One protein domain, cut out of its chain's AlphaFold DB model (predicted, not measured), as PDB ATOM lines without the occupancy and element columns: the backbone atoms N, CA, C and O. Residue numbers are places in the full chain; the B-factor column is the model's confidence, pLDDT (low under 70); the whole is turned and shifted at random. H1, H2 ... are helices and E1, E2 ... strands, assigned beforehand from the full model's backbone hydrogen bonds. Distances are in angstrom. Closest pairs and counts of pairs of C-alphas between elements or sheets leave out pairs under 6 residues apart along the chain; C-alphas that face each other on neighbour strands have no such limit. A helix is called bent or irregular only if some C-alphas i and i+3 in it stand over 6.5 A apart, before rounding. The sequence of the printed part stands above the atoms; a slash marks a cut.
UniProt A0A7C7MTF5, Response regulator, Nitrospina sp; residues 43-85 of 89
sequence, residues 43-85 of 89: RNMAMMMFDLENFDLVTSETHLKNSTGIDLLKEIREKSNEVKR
ATOM      1  N   ARG A  43     -22.414 -19.583 -21.725       94.31
ATOM      2  CA  ARG A  43     -21.392 -20.563 -21.354       94.31
ATOM      3  C   ARG A  43     -21.435 -21.825 -22.223       94.31
ATOM      4  O   ARG A  43     -20.385 -22.340 -22.589       94.31
ATOM      5  N   ASN A  44     -22.620 -22.344 -22.531       93.94
ATOM      6  CA  ASN A  44     -22.762 -23.627 -23.219       93.94
ATOM      7  C   ASN A  44     -22.302 -23.513 -24.673       93.94
ATOM      8  O   ASN A  44     -21.531 -24.346 -25.145       93.94
ATOM      9  N   MET A  45     -22.715 -22.446 -25.354       95.62
ATOM     10  CA  MET A  45     -22.262 -22.129 -26.701       95.62
ATOM     11  C   MET A  45     -20.755 -21.861 -26.728       95.62
ATOM     12  O   MET A  45     -20.071 -22.351 -27.623       95.62
ATOM     13  N   ALA A  46     -20.223 -21.136 -25.736       95.81
ATOM     14  CA  ALA A  46     -18.789 -20.876 -25.634       95.81
ATOM     15  C   ALA A  46     -17.979 -22.173 -25.504       95.81
ATOM     16  O   ALA A  46     -17.017 -22.364 -26.246       95.81
ATOM     17  N   MET A  47     -18.393 -23.085 -24.616       95.44
ATOM     18  CA  MET A  47     -17.718 -24.371 -24.424       95.44
ATOM     19  C   MET A  47     -17.840 -25.281 -25.648       95.44
ATOM     20  O   MET A  47     -16.850 -25.884 -26.048       95.44
ATOM     21  N   MET A  48     -19.011 -25.330 -26.294       95.94
ATOM     22  CA  MET A  48     -19.193 -26.078 -27.542       95.94
ATOM     23  C   MET A  48     -18.252 -25.573 -28.642       95.94
ATOM     24  O   MET A  48     -17.613 -26.370 -29.319       95.94
ATOM     25  N   MET A  49     -18.151 -24.252 -28.821       96.75
ATOM     26  CA  MET A  49     -17.236 -23.668 -29.805       96.75
ATOM     27  C   MET A  49     -15.778 -23.950 -29.458       96.75
ATOM     28  O   MET A  49     -15.005 -24.302 -30.343       96.75
ATOM     29  N   PHE A  50     -15.410 -23.808 -28.182       95.19
ATOM     30  CA  PHE A  50     -14.053 -24.063 -27.705       95.19
ATOM     31  C   PHE A  50     -13.617 -25.519 -27.909       95.19
ATOM     32  O   PHE A  50     -12.458 -25.771 -28.214       95.19
ATOM     33  N   ASP A  51     -14.541 -26.472 -27.792       93.19
ATOM     34  CA  ASP A  51     -14.252 -27.889 -28.029       93.19
ATOM     35  C   ASP A  51     -14.092 -28.225 -29.530       93.19
ATOM     36  O   ASP A  51     -13.444 -29.214 -29.869       93.19
ATOM     37  N   LEU A  52     -14.663 -27.417 -30.434       92.75
ATOM     38  CA  LEU A  52     -14.605 -27.629 -31.888       92.75
ATOM     39  C   LEU A  52     -13.430 -26.913 -32.569       92.75
ATOM     40  O   LEU A  52     -13.017 -27.312 -33.657       92.75
ATOM     41  N   GLU A  53     -12.918 -25.840 -31.969       92.81
ATOM     42  CA  GLU A  53     -11.966 -24.933 -32.606       92.81
ATOM     43  C   GLU A  53     -10.854 -24.494 -31.654       92.81
ATOM     44  O   GLU A  53     -11.066 -24.239 -30.472       92.81
ATOM     45  N   ASN A  54      -9.649 -24.317 -32.200       92.94
ATOM     46  CA  ASN A  54      -8.530 -23.758 -31.447       92.94
ATOM     47  C   ASN A  54      -8.549 -22.229 -31.519       92.94
ATOM     48  O   ASN A  54      -8.395 -21.645 -32.595       92.94
ATOM     49  N   PHE A  55      -8.684 -21.584 -30.361       96.50
ATOM     50  CA  PHE A  55      -8.673 -20.128 -30.232       96.50
ATOM     51  C   PHE A  55      -7.348 -19.617 -29.666       96.50
ATOM     52  O   PHE A  55      -6.837 -20.135 -28.674       96.50
ATOM     53  N   ASP A  56      -6.820 -18.551 -30.265       96.25
ATOM     54  CA  ASP A  56      -5.640 -17.839 -29.767       96.25
ATOM     55  C   ASP A  56      -6.003 -16.793 -28.703       96.25
ATOM     56  O   ASP A  56      -5.182 -16.454 -27.851       96.25
ATOM     57  N   LEU A  57      -7.234 -16.274 -28.757       96.75
ATOM     58  CA  LEU A  57      -7.779 -15.304 -27.815       96.75
ATOM     59  C   LEU A  57      -9.198 -15.709 -27.408       96.75
ATOM     60  O   LEU A  57     -10.041 -15.980 -28.259       96.75
ATOM     61  N   VAL A  58      -9.474 -15.686 -26.108       97.56
ATOM     62  CA  VAL A  58     -10.821 -15.861 -25.557       97.56
ATOM     63  C   VAL A  58     -11.106 -14.691 -24.623       97.56
ATOM     64  O   VAL A  58     -10.292 -14.392 -23.748       97.56
ATOM     65  N   THR A  59     -12.246 -14.029 -24.804       97.00
ATOM     66  CA  THR A  59     -12.725 -12.947 -23.929       97.00
ATOM     67  C   THR A  59     -14.095 -13.307 -23.371       97.00
ATOM     68  O   THR A  59     -14.903 -13.881 -24.097       97.00
ATOM     69  N   SER A  60     -14.385 -12.925 -22.128       96.62
ATOM     70  CA  SER A  60     -15.691 -13.144 -21.497       96.62
ATOM     71  C   SER A  60     -16.155 -11.901 -20.752       96.62
ATOM     72  O   SER A  60     -15.343 -11.255 -20.089       96.62
ATOM     73  N   GLU A  61     -17.456 -11.613 -20.792       94.25
ATOM     74  CA  GLU A  61     -18.087 -10.752 -19.790       94.25
ATOM     75  C   GLU A  61     -17.962 -11.385 -18.397       94.25
ATOM     76  O   GLU A  61     -17.846 -12.607 -18.263       94.25
ATOM     77  N   THR A  62     -17.983 -10.571 -17.344       91.62
ATOM     78  CA  THR A  62     -17.824 -11.060 -15.966       91.62
ATOM     79  C   THR A  62     -19.049 -11.826 -15.466       91.62
ATOM     80  O   THR A  62     -18.898 -12.762 -14.676       91.62
ATOM     81  N   HIS A  63     -20.244 -11.469 -15.939       89.44
ATOM     82  CA  HIS A  63     -21.513 -12.033 -15.489       89.44
ATOM     83  C   HIS A  63     -22.215 -12.775 -16.617       89.44
ATOM     84  O   HIS A  63     -22.801 -12.167 -17.496       89.44
ATOM     85  N   LEU A  64     -22.220 -14.102 -16.559       84.88
ATOM     86  CA  LEU A  64     -22.982 -14.920 -17.494       84.88
ATOM     87  C   LEU A  64     -24.270 -15.398 -16.824       84.88
ATOM     88  O   LEU A  64     -24.395 -15.451 -15.598       84.88
ATOM     89  N   LYS A  65     -25.259 -15.797 -17.624       81.06
ATOM     90  CA  LYS A  65     -26.467 -16.415 -17.072       81.06
ATOM     91  C   LYS A  65     -26.078 -17.708 -16.346       81.06
ATOM     92  O   LYS A  65     -25.529 -18.621 -16.959       81.06
ATOM     93  N   ASN A  66     -26.372 -17.783 -15.047       77.62
ATOM     94  CA  ASN A  66     -26.112 -18.938 -14.176       77.62
ATOM     95  C   ASN A  66     -24.624 -19.334 -14.019       77.62
ATOM     96  O   ASN A  66     -24.341 -20.455 -13.604       77.62
ATOM     97  N   SER A  67     -23.669 -18.462 -14.359       84.00
ATOM     98  CA  SER A  67     -22.227 -18.706 -14.168       84.00
ATOM     99  C   SER A  67     -21.438 -17.394 -14.158       84.00
ATOM    100  O   SER A  67     -21.974 -16.339 -14.487       84.00
ATOM    101  N   THR A  68     -20.159 -17.427 -13.783       91.75
ATOM    102  CA  THR A  68     -19.278 -16.260 -13.931       91.75
ATOM    103  C   THR A  68     -18.352 -16.440 -15.127       91.75
ATOM    104  O   THR A  68     -17.944 -17.558 -15.453       91.75
ATOM    105  N   GLY A  69     -17.973 -15.333 -15.768       92.62
ATOM    106  CA  GLY A  69     -16.956 -15.368 -16.818       92.62
ATOM    107  C   GLY A  69     -15.605 -15.863 -16.308       92.62
ATOM    108  O   GLY A  69     -14.875 -16.529 -17.033       92.62
ATOM    109  N   ILE A  70     -15.283 -15.596 -15.039       94.50
ATOM    110  CA  ILE A  70     -14.052 -16.080 -14.406       94.50
ATOM    111  C   ILE A  70     -14.044 -17.608 -14.333       94.50
ATOM    112  O   ILE A  70     -13.029 -18.216 -14.667       94.50
ATOM    113  N   ASP A  71     -15.149 -18.231 -13.926       94.62
ATOM    114  CA  ASP A  71     -15.224 -19.691 -13.825       94.62
ATOM    115  C   ASP A  71     -15.162 -20.351 -15.206       94.62
ATOM    116  O   ASP A  71     -14.423 -21.318 -15.388       94.62
ATOM    117  N   LEU A  72     -15.826 -19.765 -16.208       95.25
ATOM    118  CA  LEU A  72     -15.697 -20.198 -17.601       95.25
ATOM    119  C   LEU A  72     -14.244 -20.109 -18.100       95.25
ATOM    120  O   LEU A  72     -13.719 -21.053 -18.686       95.25
ATOM    121  N   LEU A  73     -13.559 -18.991 -17.853       95.56
ATOM    122  CA  LEU A  73     -12.171 -18.813 -18.284       95.56
ATOM    123  C   LEU A  73     -11.202 -19.771 -17.569       95.56
ATOM    124  O   LEU A  73     -10.217 -20.192 -18.181       95.56
ATOM    125  N   LYS A  74     -11.469 -20.134 -16.306       94.94
ATOM    126  CA  LYS A  74     -10.703 -21.168 -15.585       94.94
ATOM    127  C   LYS A  74     -10.857 -22.533 -16.248       94.94
ATOM    128  O   LYS A  74      -9.848 -23.155 -16.564       94.94
ATOM    129  N   GLU A  75     -12.083 -22.951 -16.542       94.56
ATOM    130  CA  GLU A  75     -12.363 -24.230 -17.210       94.56
ATOM    131  C   GLU A  75     -11.721 -24.306 -18.604       94.56
ATOM    132  O   GLU A  75     -11.061 -25.288 -18.947       94.56
ATOM    133  N   ILE A  76     -11.823 -23.230 -19.392       94.69
ATOM    134  CA  ILE A  76     -11.152 -23.105 -20.695       94.69
ATOM    135  C   ILE A  76      -9.629 -23.247 -20.549       94.69
ATOM    136  O   ILE A  76      -8.973 -23.918 -21.352       94.69
ATOM    137  N   ARG A  77      -9.040 -22.629 -19.516       93.31
ATOM    138  CA  ARG A  77      -7.601 -22.719 -19.241       93.31
ATOM    139  C   ARG A  77      -7.185 -24.138 -18.865       93.31
ATOM    140  O   ARG A  77      -6.148 -24.597 -19.347       93.31
ATOM    141  N   GLU A  78      -7.961 -24.806 -18.019       93.62
ATOM    142  CA  GLU A  78      -7.728 -26.191 -17.603       93.62
ATOM    143  C   GLU A  78      -7.770 -27.130 -18.811       93.62
ATOM    144  O   GLU A  78      -6.763 -27.785 -19.096       93.62
ATOM    145  N   LYS A  79      -8.842 -27.081 -19.614       89.88
ATOM    146  CA  LYS A  79      -8.953 -27.865 -20.855       89.88
ATOM    147  C   LYS A  79      -7.812 -27.588 -21.834       89.88
ATOM    148  O   LYS A  79      -7.234 -28.518 -22.391       89.88
ATOM    149  N   SER A  80      -7.435 -26.323 -22.037       86.75
ATOM    150  CA  SER A  80      -6.316 -25.971 -22.925       86.75
ATOM    151  C   SER A  80      -4.997 -26.608 -22.470       86.75
ATOM    152  O   SER A  80      -4.206 -27.073 -23.293       86.75
ATOM    153  N   ASN A  81      -4.757 -26.662 -21.159       81.56
ATOM    154  CA  ASN A  81      -3.571 -27.303 -20.597       81.56
ATOM    155  C   ASN A  81      -3.624 -28.832 -20.713       81.56
ATOM    156  O   ASN A  81      -2.585 -29.448 -20.936       81.56
ATOM    157  N   GLU A  82      -4.800 -29.448 -20.596       75.12
ATOM    158  CA  GLU A  82      -4.978 -30.884 -20.842       75.12
ATOM    159  C   GLU A  82      -4.704 -31.257 -22.300       75.12
ATOM    160  O   GLU A  82      -3.961 -32.203 -22.559       75.12
ATOM    161  N   VAL A  83      -5.238 -30.488 -23.256       65.94
ATOM    162  CA  VAL A  83      -4.995 -30.699 -24.693       65.94
ATOM    163  C   VAL A  83      -3.502 -30.608 -25.008       65.94
ATOM    164  O   VAL A  83      -2.980 -31.459 -25.719       65.94
ATOM    165  N   LYS A  84      -2.781 -29.648 -24.414       62.19
ATOM    166  CA  LYS A  84      -1.318 -29.536 -24.563       62.19
ATOM    167  C   LYS A  84      -0.536 -30.708 -23.962       62.19
ATOM    168  O   LYS A  84       0.611 -30.916 -24.342       62.19
ATOM    169  N   ARG A  85      -1.107 -31.423 -22.988       56.78
ATOM    170  CA  ARG A  85      -0.454 -32.546 -22.292       56.78
ATOM    171  C   ARG A  85      -0.682 -33.890 -22.973       56.78
ATOM    172  O   ARG A  85       0.099 -34.806 -22.732       56.78
TER     173      ARG A  85
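Overview. This is residues 43 to 85 of the 89 residues of the protein "Response regulator" of Nitrospina sp (UniProt A0A7C7MTF5). Two helices, the long H2 and the shorter H1, lie roughly side by side and run the same way, and between them in the chain a short extended strand, E1, runs back in the other direction along one side of the pair. The three make a triangle seen end on, and a loop, residues 61 to 68, turns the chain round from E1 into H2 at one end, while the last residues of H2 make the other end of the long axis. The printed part has 43 residues, with two named helices and one named strand in the order H1, E1, H2; the class is mostly helix, and no two strands pair in a sheet. The whole is compact, with a radius of gyration of the C-alphas of 10.2 A, and elongated in outline, with spans of 30 by 16 by 16 A.

Arrangement. The longest helix is H2, residues 69 to 85. H1, residues 43 to 52, runs the same way as H2, at a shallow tilt of 18 degrees. The two helices only just touch, with 3 pairs of C-alphas within 8 A. The closest C-alphas of the two are those of Arg 43 and Leu 72, 6.8 A apart. H2 touches H1 with residues 72 to 76 alone, and the centres of the two helices are 11.7 A apart. E1, residues 57 to 60, has 4 pairs of C-alphas within 8 A of H2. The closest C-alphas of these two are those of Ser 60 and Gly 69, 5.3 A apart, and their centres are 11.6 A apart. E1 and H1 are apart, although they follow each other in the chain. E1 pairs with no named strand. Outside it there is a short pairing, with residues 63 to 64 antiparallel to residues 67 to 68, in the stretch between E1 and H2. In both H1 and H2 every pair of O i and N i+4 in the backbone is within hydrogen-bond range.

Along the chain. H2 has 17 residues, Gly 69 to Arg 85, and measures 24.4 A from first to last C-alpha. It begins with C-alpha 69 at (-16.956, -15.368, -16.818) and ends with C-alpha 85 at (-0.454, -32.546, -22.292). H1 has 10 residues, Arg 43 to Leu 52, and measures 14.4 A from first to last C-alpha; C-alpha 43 is at (-21.392, -20.563, -21.354). E1 has 4 residues, Leu 57 to Ser 60, and measures 10.4 A between its first and last C-alphas. Its C-alpha 57 is at (-7.779, -15.304, -27.815). Neither helix is bent or irregular.

Size, cuts and confidence. The two C-alphas farthest apart in the domain are those of Lys 65, between E1 and H2, and Arg 85, the last residue of H2, at 31.1 A. From the first to the last printed C-alpha, Arg 43 to Arg 85, the distance is 24.1 A. The printed part has no cut; it runs from residue 43 to residue 85 of a full chain of 89 residues. The link from H1 to E1 is tight, with 4 residues between them. The link from E1 to H2 is short, with 8 residues between them, and no link is long. The mean pLDDT of the printed part is 90.0. The mean is 95 for H1, 97 for E1 and 86 for H2. The model's confidence is low, under 70, at residues 83 to 85, which belong to H2.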